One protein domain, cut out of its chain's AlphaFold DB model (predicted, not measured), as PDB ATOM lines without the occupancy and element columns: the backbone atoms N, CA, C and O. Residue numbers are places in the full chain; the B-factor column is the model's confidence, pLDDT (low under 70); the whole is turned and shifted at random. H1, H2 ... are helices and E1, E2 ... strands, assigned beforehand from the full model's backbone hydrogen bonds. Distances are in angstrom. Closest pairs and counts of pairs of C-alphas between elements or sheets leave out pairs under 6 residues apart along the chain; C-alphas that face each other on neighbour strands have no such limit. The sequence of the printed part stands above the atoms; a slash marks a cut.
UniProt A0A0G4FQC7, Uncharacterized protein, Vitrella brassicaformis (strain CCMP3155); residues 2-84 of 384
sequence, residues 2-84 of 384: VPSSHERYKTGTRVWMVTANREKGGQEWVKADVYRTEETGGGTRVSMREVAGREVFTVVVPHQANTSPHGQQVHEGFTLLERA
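AT A GLANCE: This is residues 2 to 84 of the 384 residues of an uncharacterized protein of Vitrella brassicaformis (strain CCMP3155) (UniProt A0A0G4FQC7). One antiparallel sheet of four strands, strongly twisted and curled like part of a barrel, makes the body, with the small helix H1 over one of its faces. The curl is not closed into a ring, and beyond E4 a long tail with no named element, residues 63 to 84, loops away in a wide arc and comes back. The printed part has 83 residues, with one named helix and four named strands in the order H1, E1, E2, E3, E4; the sheet has the order E1, E2, E3, E4. Its class is mostly strand, though under half of the residues, 36 of 83, are in named elements. It is compact, with a radius of gyration of the C-alphas of 12.8 A, and spans 34 by 26 by 22 A.

IN THESE COORDINATES: H1 is residues 5 to 8 and begins at C-alpha 5, (124.801, 154.143, 302.064). E1, residues 14 to 18, is 13.6 A from first to last C-alpha. E2, residues 29 to 40, is the longest strand at 27.2 A and bends by 72 degrees at Tyr 35, whose C-alpha is at (133.670, 165.478, 304.500). E3, residues 43 to 50, is 22.2 A long. E4, residues 56 to 62, is 19.8 A long and ends at C-alpha 62, (120.697, 155.379, 296.787).

HOW THE PARTS SIT: The four strands form a meander, each the antiparallel neighbour of the one before. In the hairpin of E1 and E2, N 15 and O 32 are 2.8 A apart, within hydrogen-bond range. In the hairpin of E2 and E3, N 38 and O 45 are within range at 2.8 A. In the hairpin of E3 and E4, N 46 and O 59 are within range at 2.7 A. The edge strands E1 and E4 are only just apart, their closest C-alphas 8.3 A from each other. H1 is on the sheet, over E3, at a height of 8.3 A over the sheet; the closest C-alphas of H1 and E3 are those of His 6 and Thr 44, 5.8 A apart. H1 is too short for an O i to N i+4 pair; its one O i to N i+3 pair is within range.

THE WHOLE: The two C-alphas farthest apart are those of Val 2 and Glu 23, at 37.2 A. The printed part has no cut. The links H1 to E1, E2 to E3 and E3 to E4 are tight; E1 to E2 is short, and no link is long. The mean pLDDT of the printed part is 71.3; residues 2 to 3, 24 to 26 and 65 to 84 are under 70.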
ATOM      1  N   VAL A   2     123.202 144.396 304.040       55.28
ATOM      2  CA  VAL A   2     124.129 145.324 303.365       55.28
ATOM      3  C   VAL A   2     124.141 146.628 304.174       55.28
ATOM      4  O   VAL A   2     123.048 147.099 304.497       55.28
ATOM      5  N   PRO A   3     125.312 147.189 304.535       66.62
ATOM      6  CA  PRO A   3     125.387 148.458 305.256       66.62
ATOM      7  C   PRO A   3     124.651 149.558 304.487       66.62
ATOM      8  O   PRO A   3     124.702 149.591 303.250       66.62
ATOM      9  N   SER A   4     123.978 150.466 305.196       75.62
ATOM     10  CA  SER A   4     123.306 151.599 304.545       75.62
ATOM     11  C   SER A   4     124.321 152.443 303.757       75.62
ATOM     12  O   SER A   4     125.524 152.414 304.030       75.62
ATOM     13  N   SER A   5     123.887 153.207 302.746       71.81
ATOM     14  CA  SER A   5     124.801 154.143 302.064       71.81
ATOM     15  C   SER A   5     125.454 155.108 303.057       71.81
ATOM     16  O   SER A   5     126.651 155.358 302.947       71.81
ATOM     17  N   HIS A   6     124.742 155.544 304.094       75.94
ATOM     18  CA  HIS A   6     125.324 156.355 305.159       75.94
ATOM     19  C   HIS A   6     126.467 155.637 305.900       75.94
ATOM     20  O   HIS A   6     127.488 156.252 306.212       75.94
ATOM     21  N   GLU A   7     126.341 154.339 306.170       77.00
ATOM     22  CA  GLU A   7     127.396 153.569 306.836       77.00
ATOM     23  C   GLU A   7     128.625 153.339 305.952       77.00
ATOM     24  O   GLU A   7     129.734 153.249 306.481       77.00
ATOM     25  N   ARG A   8     128.440 153.276 304.627       77.31
ATOM     26  CA  ARG A   8     129.527 153.091 303.650       77.31
ATOM     27  C   ARG A   8     130.366 154.348 303.424       77.31
ATOM     28  O   ARG A   8     131.551 154.227 303.136       77.31
ATOM     29  N   TYR A   9     129.783 155.537 303.581       80.94
ATOM     30  CA  TYR A   9     130.446 156.813 303.276       80.94
ATOM     31  C   TYR A   9     130.563 157.710 304.504       80.94
ATOM     32  O   TYR A   9     130.139 158.859 304.488       80.94
ATOM     33  N   LYS A  10     131.141 157.213 305.596       85.00
ATOM     34  CA  LYS A  10     131.337 158.044 306.791       85.00
ATOM     35  C   LYS A  10     132.300 159.194 306.493       85.00
ATOM     36  O   LYS A  10     133.252 159.026 305.729       85.00
ATOM     37  N   THR A  11     132.099 160.340 307.134       84.62
ATOM     38  CA  THR A  11     133.086 161.427 307.133       84.62
ATOM     39  C   THR A  11     134.474 160.887 307.496       84.62
ATOM     40  O   THR A  11     134.616 160.135 308.458       84.62
ATOM     41  N   GLY A  12     135.487 161.243 306.706       78.38
ATOM     42  CA  GLY A  12     136.851 160.714 306.788       78.38
ATOM     43  C   GLY A  12     137.128 159.505 305.886       78.38
ATOM     44  O   GLY A  12     138.282 159.103 305.760       78.38
ATOM     45  N   THR A  13     136.113 158.936 305.226       80.88
ATOM     46  CA  THR A  13     136.311 157.870 304.228       80.88
ATOM     47  C   THR A  13     137.025 158.431 303.003       80.88
ATOM     48  O   THR A  13     136.639 159.480 302.485       80.88
ATOM     49  N   ARG A  14     138.042 157.717 302.519       80.50
ATOM     50  CA  ARG A  14     138.809 158.092 301.329       80.50
ATOM     51  C   ARG A  14     138.329 157.313 300.111       80.50
ATOM     52  O   ARG A  14     138.245 156.089 300.160       80.50
ATOM     53  N   VAL A  15     138.049 158.019 299.022       77.19
ATOM     54  CA  VAL A  15     137.501 157.469 297.774       77.19
ATOM     55  C   VAL A  15     138.310 157.934 296.563       77.19
ATOM     56  O   VAL A  15     139.055 158.911 296.646       77.19
ATOM     57  N   TRP A  16     138.176 157.228 295.440       72.19
ATOM     58  CA  TRP A  16     138.726 157.643 294.148       72.19
ATOM     59  C   TRP A  16     137.623 158.230 293.272       72.19
ATOM     60  O   TRP A  16     136.545 157.653 293.167       72.19
ATOM     61  N   MET A  17     137.908 159.365 292.643       77.94
ATOM     62  CA  MET A  17     136.970 160.117 291.807       77.94
ATOM     63  C   MET A  17     137.651 160.524 290.501       77.94
ATOM     64  O   MET A  17     138.870 160.670 290.466       77.94
ATOM     65  N   VAL A  18     136.870 160.748 289.445       74.56
ATOM     66  CA  VAL A  18     137.346 161.441 288.239       74.56
ATOM     67  C   VAL A  18     137.042 162.922 288.392       74.56
ATOM     68  O   VAL A  18     135.921 163.290 288.742       74.56
ATOM     69  N   THR A  19     138.023 163.772 288.123       76.69
ATOM     70  CA  THR A  19     137.848 165.231 288.122       76.69
ATOM     71  C   THR A  19     136.813 165.637 287.074       76.69
ATOM     72  O   THR A  19     136.954 165.272 285.905       76.69
ATOM     73  N   ALA A  20     135.792 166.396 287.461       74.50
ATOM     74  CA  ALA A  20     134.677 166.768 286.590       74.50
ATOM     75  C   ALA A  20     134.837 168.181 286.008       74.50
ATOM     76  O   ALA A  20     134.367 168.454 284.907       74.50
ATOM     77  N   ASN A  21     135.535 169.069 286.719       76.31
ATOM     78  CA  ASN A  21     135.694 170.479 286.352       76.31
ATOM     79  C   ASN A  21     136.921 170.762 285.470       76.31
ATOM     80  O   ASN A  21     137.245 171.922 285.217       76.31
ATOM     81  N   ARG A  22     137.635 169.725 285.021       75.50
ATOM     82  CA  ARG A  22     138.792 169.876 284.128       75.50
ATOM     83  C   ARG A  22     138.361 169.927 282.667       75.50
ATOM     84  O   ARG A  22     137.330 169.368 282.292       75.50
ATOM     85  N   GLU A  23     139.174 170.585 281.841       73.19
ATOM     86  CA  GLU A  23     138.978 170.598 280.391       73.19
ATOM     87  C   GLU A  23     138.896 169.169 279.837       73.19
ATOM     88  O   GLU A  23     139.528 168.237 280.345       73.19
ATOM     89  N   LYS A  24     138.100 168.985 278.781       59.69
ATOM     90  CA  LYS A  24     137.894 167.677 278.154       59.69
ATOM     91  C   LYS A  24     139.229 167.097 277.666       59.69
ATOM     92  O   LYS A  24     139.876 167.691 276.814       59.69
ATOM     93  N   GLY A  25     139.602 165.922 278.177       56.06
ATOM     94  CA  GLY A  25     140.889 165.263 277.923       56.06
ATOM     95  C   GLY A  25     141.947 165.495 279.010       56.06
ATOM     96  O   GLY A  25     142.977 164.828 278.991       56.06
ATOM     97  N   GLY A  26     141.693 166.395 279.965       65.19
ATOM     98  CA  GLY A  26     142.535 166.647 281.139       65.19
ATOM     99  C   GLY A  26     141.991 166.043 282.435       65.19
ATOM    100  O   GLY A  26     142.501 166.358 283.511       65.19
ATOM    101  N   GLN A  27     140.933 165.229 282.360       77.50
ATOM    102  CA  GLN A  27     140.380 164.563 283.534       77.50
ATOM    103  C   GLN A  27     141.338 163.495 284.072       77.50
ATOM    104  O   GLN A  27     141.880 162.700 283.308       77.50
ATOM    105  N   GLU A  28     141.506 163.436 285.392       73.12
ATOM    106  CA  GLU A  28     142.350 162.439 286.051       73.12
ATOM    107  C   GLU A  28     141.650 161.792 287.250       73.12
ATOM    108  O   GLU A  28     140.644 162.292 287.760       73.12
ATOM    109  N   TRP A  29     142.198 160.660 287.693       75.94
ATOM    110  CA  TRP A  29     141.765 159.985 288.909       75.94
ATOM    111  C   TRP A  29     142.412 160.633 290.124       75.94
ATOM    112  O   TRP A  29     143.638 160.661 290.238       75.94
ATOM    113  N   VAL A  30     141.590 161.100 291.057       77.88
ATOM    114  CA  VAL A  30     142.037 161.799 292.261       77.88
ATOM    115  C   VAL A  30     141.506 161.130 293.519       77.88
ATOM    116  O   VAL A  30     140.411 160.563 293.537       77.88
ATOM    117  N   LYS A  31     142.297 161.194 294.593       83.50
ATOM    118  CA  LYS A  31     141.840 160.809 295.932       83.50
ATOM    119  C   LYS A  31     140.971 161.928 296.477       83.50
ATOM    120  O   LYS A  31     141.360 163.088 296.389       83.50
ATOM    121  N   ALA A  32     139.851 161.589 297.092       87.06
ATOM    122  CA  ALA A  32     138.994 162.548 297.764       87.06
ATOM    123  C   ALA A  32     138.570 162.027 299.141       87.06
ATOM    124  O   ALA A  32     138.337 160.833 299.315       87.06
ATOM    125  N   ASP A  33     138.470 162.928 300.113       88.56
ATOM    126  CA  ASP A  33     137.979 162.621 301.452       88.56
ATOM    127  C   ASP A  33     136.506 163.033 301.555       88.56
ATOM    128  O   ASP A  33     136.134 164.170 301.244       88.56
ATOM    129  N   VAL A  34     135.656 162.102 301.991       90.12
ATOM    130  CA  VAL A  34     134.260 162.382 302.331       90.12
ATOM    131  C   VAL A  34     134.257 163.304 303.542       90.12
ATOM    132  O   VAL A  34     134.738 162.928 304.610       90.12
ATOM    133  N   TYR A  35     133.715 164.510 303.400       92.06
ATOM    134  CA  TYR A  35     133.670 165.478 304.500       92.06
ATOM    135  C   TYR A  35     132.252 165.737 305.012       92.06
ATOM    136  O   TYR A  35     132.089 166.297 306.097       92.06
ATOM    137  N   ARG A  36     131.223 165.348 304.251       92.81
ATOM    138  CA  ARG A  36     129.819 165.508 304.640       92.81
ATOM    139  C   ARG A  36     128.962 164.415 304.018       92.81
ATOM    140  O   ARG A  36     129.136 164.081 302.849       92.81
ATOM    141  N   THR A  37     127.994 163.938 304.788       91.88
ATOM    142  CA  THR A  37     126.882 163.122 304.300       91.88
ATOM    143  C   THR A  37     125.554 163.709 304.745       91.88
ATOM    144  O   THR A  37     125.454 164.225 305.856       91.88
ATOM    145  N   GLU A  38     124.538 163.625 303.896       93.12
ATOM    146  CA  GLU A  38     123.170 164.041 304.202       93.12
ATOM    147  C   GLU A  38     122.187 162.972 303.742       93.12
ATOM    148  O   GLU A  38     122.248 162.510 302.606       93.12
ATOM    149  N   GLU A  39     121.254 162.605 304.607       91.38
ATOM    150  CA  GLU A  39     120.147 161.729 304.241       91.38
ATOM    151  C   GLU A  39     119.151 162.455 303.329       91.38
ATOM    152  O   GLU A  39     118.809 163.619 303.539       91.38
ATOM    153  N   THR A  40     118.679 161.760 302.298       90.69
ATOM    154  CA  THR A  40     117.671 162.241 301.348       90.69
ATOM    155  C   THR A  40     116.578 161.188 301.193       90.69
ATOM    156  O   THR A  40     116.780 160.017 301.506       90.69
ATOM    157  N   GLY A  41     115.416 161.573 300.656       85.62
ATOM    158  CA  GLY A  41     114.261 160.671 300.535       85.62
ATOM    159  C   GLY A  41     114.503 159.372 299.745       85.62
ATOM    160  O   GLY A  41     113.704 158.451 299.863       85.62
ATOM    161  N   GLY A  42     115.592 159.272 298.971       85.25
ATOM    162  CA  GLY A  42     115.942 158.076 298.190       85.25
ATOM    163  C   GLY A  42     117.389 157.589 298.335       85.25
ATOM    164  O   GLY A  42     117.762 156.622 297.671       85.25
ATOM    165  N   GLY A  43     118.214 158.226 299.170       89.50
ATOM    166  CA  GLY A  43     119.644 157.925 299.265       89.50
ATOM    167  C   GLY A  43     120.417 158.845 300.206       89.50
ATOM    168  O   GLY A  43     119.867 159.787 300.761       89.50
ATOM    169  N   THR A  44     121.723 158.644 300.314       88.69
ATOM    170  CA  THR A  44     122.633 159.523 301.046       88.69
ATOM    171  C   THR A  44     123.370 160.429 300.060       88.69
ATOM    172  O   THR A  44     124.111 159.954 299.198       88.69
ATOM    173  N   ARG A  45     123.210 161.746 300.178       91.38
ATOM    174  CA  ARG A  45     124.077 162.723 299.516       91.38
ATOM    175  C   ARG A  45     125.451 162.709 300.181       91.38
ATOM    176  O   ARG A  45     125.550 162.934 301.378       91.38
ATOM    177  N   VAL A  46     126.505 162.483 299.412       89.44
ATOM    178  CA  VAL A  46     127.901 162.445 299.852       89.44
ATOM    179  C   VAL A  46     128.634 163.627 299.228       89.44
ATOM    180  O   VAL A  46     128.607 163.798 298.007       89.44
ATOM    181  N   SER A  47     129.301 164.436 300.049       90.69
ATOM    182  CA  SER A  47     130.206 165.490 299.591       90.69
ATOM    183  C   SER A  47     131.650 165.118 299.903       90.69
ATOM    184  O   SER A  47     131.995 164.769 301.037       90.69
ATOM    185  N   MET A  48     132.501 165.208 298.886       93.25
ATOM    186  CA  MET A  48     133.904 164.816 298.935       93.25
ATOM    187  C   MET A  48     134.788 165.973 298.486       93.25
ATOM    188  O   MET A  48     134.383 166.788 297.658       93.25
ATOM    189  N   ARG A  49     136.002 166.044 299.022       90.94
ATOM    190  CA  ARG A  49     137.005 167.035 298.628       90.94
ATOM    191  C   ARG A  49     138.267 166.331 298.176       90.94
ATOM    192  O   ARG A  49     138.753 165.454 298.883       90.94
ATOM    193  N   GLU A  50     138.795 166.744 297.036       91.44
ATOM    194  CA  GLU A  50     140.081 166.278 296.527       91.44
ATOM    195  C   GLU A  50     141.197 166.453 297.573       91.44
ATOM    196  O   GLU A  50     141.376 167.524 298.159       91.44
ATOM    197  N   VAL A  51     141.965 165.393 297.816       83.38
ATOM    198  CA  VAL A  51     143.112 165.411 298.724       83.38
ATOM    199  C   VAL A  51     144.232 166.195 298.049       83.38
ATOM    200  O   VAL A  51     144.710 165.796 296.994       83.38
ATOM    201  N   ALA A  52     144.651 167.296 298.678       82.81
ATOM    202  CA  ALA A  52     145.615 168.269 298.144       82.81
ATOM    203  C   ALA A  52     145.129 169.093 296.934       82.81
ATOM    204  O   ALA A  52     145.903 169.869 296.375       82.81
ATOM    205  N   GLY A  53     143.846 168.990 296.580       84.44
ATOM    206  CA  GLY A  53     143.233 169.767 295.510       84.44
ATOM    207  C   GLY A  53     142.180 170.759 295.993       84.44
ATOM    208  O   GLY A  53     141.979 170.972 297.193       84.44
ATOM    209  N   ARG A  54     141.517 171.414 295.038       84.06
ATOM    210  CA  ARG A  54     140.425 172.370 295.307       84.06
ATOM    211  C   ARG A  54     139.072 171.860 294.833       84.06
ATOM    212  O   ARG A  54     138.063 172.506 295.112       84.06
ATOM    213  N   GLU A  55     139.042 170.733 294.128       85.31
ATOM    214  CA  GLU A  55     137.809 170.215 293.569       85.31
ATOM    215  C   GLU A  55     136.922 169.599 294.657       85.31
ATOM    216  O   GLU A  55     137.376 168.901 295.573       85.31
ATOM    217  N   VAL A  56     135.630 169.908 294.569       87.75
ATOM    218  CA  VAL A  56     134.596 169.401 295.465       87.75
ATOM    219  C   VAL A  56     133.606 168.610 294.630       87.75
ATOM    220  O   VAL A  56     133.102 169.094 293.620       87.75
ATOM    221  N   PHE A  57     133.301 167.407 295.094       86.12
ATOM    222  CA  PHE A  57     132.369 166.495 294.454       86.12
ATOM    223  C   PHE A  57     131.135 166.348 295.337       86.12
ATOM    224  O   PHE A  57     131.257 166.250 296.558       86.12
ATOM    225  N   THR A  58     129.944 166.322 294.745       87.62
ATOM    226  CA  THR A  58     128.697 166.027 295.466       87.62
ATOM    227  C   THR A  58     127.879 165.032 294.664       87.62
ATOM    228  O   THR A  58     127.615 165.264 293.490       87.62
ATOM    229  N   VAL A  59     127.474 163.931 295.294       84.31
ATOM    230  CA  VAL A  59     126.728 162.845 294.642       84.31
ATOM    231  C   VAL A  59     125.634 162.317 295.562       84.31
ATOM    232  O   VAL A  59     125.801 162.346 296.775       84.31
ATOM    233  N   VAL A  60     124.517 161.833 295.021       85.69
ATOM    234  CA  VAL A  60     123.468 161.157 295.804       85.69
ATOM    235  C   VAL A  60     123.558 159.653 295.565       85.69
ATOM    236  O   VAL A  60     123.410 159.197 294.436       85.69
ATOM    237  N   VAL A  61     123.808 158.886 296.626       82.25
ATOM    238  CA  VAL A  61     123.962 157.427 296.580       82.25
ATOM    239  C   VAL A  61     122.699 156.756 297.121       82.25
ATOM    240  O   VAL A  61     122.386 156.953 298.290       82.25
ATOM    241  N   PRO A  62     121.967 155.948 296.340       82.31
ATOM    242  CA  PRO A  62     120.697 155.379 296.787       82.31
ATOM    243  C   PRO A  62     120.845 154.352 297.922       82.31
ATOM    244  O   PRO A  62     121.846 153.634 298.008       82.31
ATOM    245  N   HIS A  63     119.812 154.252 298.769       78.50
ATOM    246  CA  HIS A  63     119.782 153.358 299.941       78.50
ATOM    247  C   HIS A  63     119.786 151.874 299.582       78.50
ATOM    248  O   HIS A  63     120.412 151.069 300.272       78.50
ATOM    249  N   GLN A  64     119.098 151.511 298.500       71.81
ATOM    250  CA  GLN A  64     119.053 150.151 297.981       71.81
ATOM    251  C   GLN A  64     119.722 150.112 296.608       71.81
ATOM    252  O   GLN A  64     119.268 150.747 295.656       71.81
ATOM    253  N   ALA A  65     120.807 149.345 296.500       59.41
ATOM    254  CA  ALA A  65     121.347 148.946 295.209       59.41
ATOM    255  C   ALA A  65     120.418 147.864 294.632       59.41
ATOM    256  O   ALA A  65     120.652 146.677 294.825       59.41
ATOM    257  N   ASN A  66     119.315 148.267 293.991       45.00
ATOM    258  CA  ASN A  66     118.320 147.328 293.445       45.00
ATOM    259  C   ASN A  66     118.798 146.551 292.206       45.00
ATOM    260  O   ASN A  66     118.046 145.773 291.631       45.00
ATOM    261  N   THR A  67     120.062 146.695 291.835       39.19
ATOM    262  CA  THR A  67     120.762 145.889 290.843       39.19
ATOM    263  C   THR A  67     122.247 145.885 291.196       39.19
ATOM    264  O   THR A  67     122.743 146.803 291.856       39.19
ATOM    265  N   SER A  68     122.955 144.830 290.780       37.97
ATOM    266  CA  SER A  68     124.422 144.774 290.762       37.97
ATOM    267  C   SER A  68     125.019 146.132 290.332       37.97
ATOM    268  O   SER A  68     124.406 146.790 289.484       37.97
ATOM    269  N   PRO A  69     126.194 146.560 290.846       41.31
ATOM    270  CA  PRO A  69     126.818 147.853 290.515       41.31
ATOM    271  C   PRO A  69     126.952 148.143 289.008       41.31
ATOM    272  O   PRO A  69     127.196 149.275 288.611       41.31
ATOM    273  N   HIS A  70     126.764 147.131 288.163       39.50
ATOM    274  CA  HIS A  70     126.780 147.199 286.706       39.50
ATOM    275  C   HIS A  70     125.475 147.709 286.053       39.50
ATOM    276  O   HIS A  70     125.417 147.773 284.828       39.50
ATOM    277  N   GLY A  71     124.431 148.050 286.823       33.06
ATOM    278  CA  GLY A  71     123.114 148.446 286.294       33.06
ATOM    279  C   GLY A  71     122.664 149.888 286.553       33.06
ATOM    280  O   GLY A  71     121.557 150.242 286.146       33.06
ATOM    281  N   GLN A  72     123.454 150.730 287.230       40.56
ATOM    282  CA  GLN A  72     123.061 152.125 287.449       40.56
ATOM    283  C   GLN A  72     123.357 152.982 286.219       40.56
ATOM    284  O   GLN A  72     124.496 153.102 285.775       40.56
ATOM    285  N   GLN A  73     122.283 153.565 285.683       36.56
ATOM    286  CA  GLN A  73     122.292 154.586 284.646       36.56
ATOM    287  C   GLN A  73     123.362 155.645 284.921       36.56
ATOM    288  O   GLN A  73     123.467 156.176 286.027       36.56
ATOM    289  N   VAL A  74     124.118 155.959 283.869       36.59
ATOM    290  CA  VAL A  74     125.044 157.086 283.771       36.59
ATOM    291  C   VAL A  74     124.252 158.378 283.990       36.59
ATOM    292  O   VAL A  74     123.734 158.972 283.049       36.59
ATOM    293  N   HIS A  75     124.123 158.808 285.241       33.69
ATOM    294  CA  HIS A  75     123.760 160.183 285.548       33.69
ATOM    295  C   HIS A  75     125.040 161.021 285.486       33.69
ATOM    296  O   HIS A  75     125.967 160.805 286.264       33.69
ATOM    297  N   GLU A  76     125.091 161.928 284.508       39.94
ATOM    298  CA  GLU A  76     125.937 163.131 284.494       39.94
ATOM    299  C   GLU A  76     127.378 162.944 285.017       39.94
ATOM    300  O   GLU A  76     127.831 163.645 285.916       39.94
ATOM    301  N   GLY A  77     128.126 161.998 284.436       38.38
ATOM    302  CA  GLY A  77     129.581 161.913 284.628       38.38
ATOM    303  C   GLY A  77     130.065 161.148 285.863       38.38
ATOM    304  O   GLY A  77     131.239 161.257 286.209       38.38
ATOM    305  N   PHE A  78     129.211 160.354 286.515       38.44
ATOM    306  CA  PHE A  78     129.593 159.567 287.692       38.44
ATOM    307  C   PHE A  78     129.643 158.052 287.419       38.44
ATOM    308  O   PHE A  78     128.741 157.475 286.814       38.44
ATOM    309  N   THR A  79     130.689 157.378 287.905       44.81
ATOM    310  CA  THR A  79     130.747 155.913 288.038       44.81
ATOM    311  C   THR A  79     131.371 155.586 289.391       44.81
ATOM    312  O   THR A  79     132.556 155.840 289.609       44.81
ATOM    313  N   LEU A  80     130.563 155.056 290.317       42.47
ATOM    314  CA  LEU A  80     131.038 154.610 291.624       42.47
ATOM    315  C   LEU A  80     131.891 153.368 291.456       42.47
ATOM    316  O   LEU A  80     131.411 152.332 290.996       42.47
ATOM    317  N   LEU A  81     133.119 153.460 291.934       42.16
ATOM    318  CA  LEU A  81     134.072 152.385 291.848       42.16
ATOM    319  C   LEU A  81     134.901 152.346 293.120       42.16
ATOM    320  O   LEU A  81     135.708 153.231 293.383       42.16
ATOM    321  N   GLU A  82     134.734 151.276 293.898       38.88
ATOM    322  CA  GLU A  82     135.660 150.948 294.994       38.88
ATOM    323  C   GLU A  82     137.105 150.764 294.472       38.88
ATOM    324  O   GLU A  82     138.065 150.787 295.240       38.88
ATOM    325  N   ARG A  83     137.259 150.597 293.148       39.53
ATOM    326  CA  ARG A  83     138.495 150.393 292.379       39.53
ATOM    327  C   ARG A  83     138.367 151.077 291.013       39.53
ATOM    328  O   ARG A  83     137.416 150.770 290.312       39.53
ATOM    329  N   ALA A  84     139.309 151.927 290.604       33.47
ATOM    330  CA  ALA A  84     139.263 152.642 289.316       33.47
ATOM    331  C   ALA A  84     138.891 151.735 288.103       33.47
ATOM    332  O   ALA A  84     139.425 150.629 287.995       33.47
TER     333      ALA A  84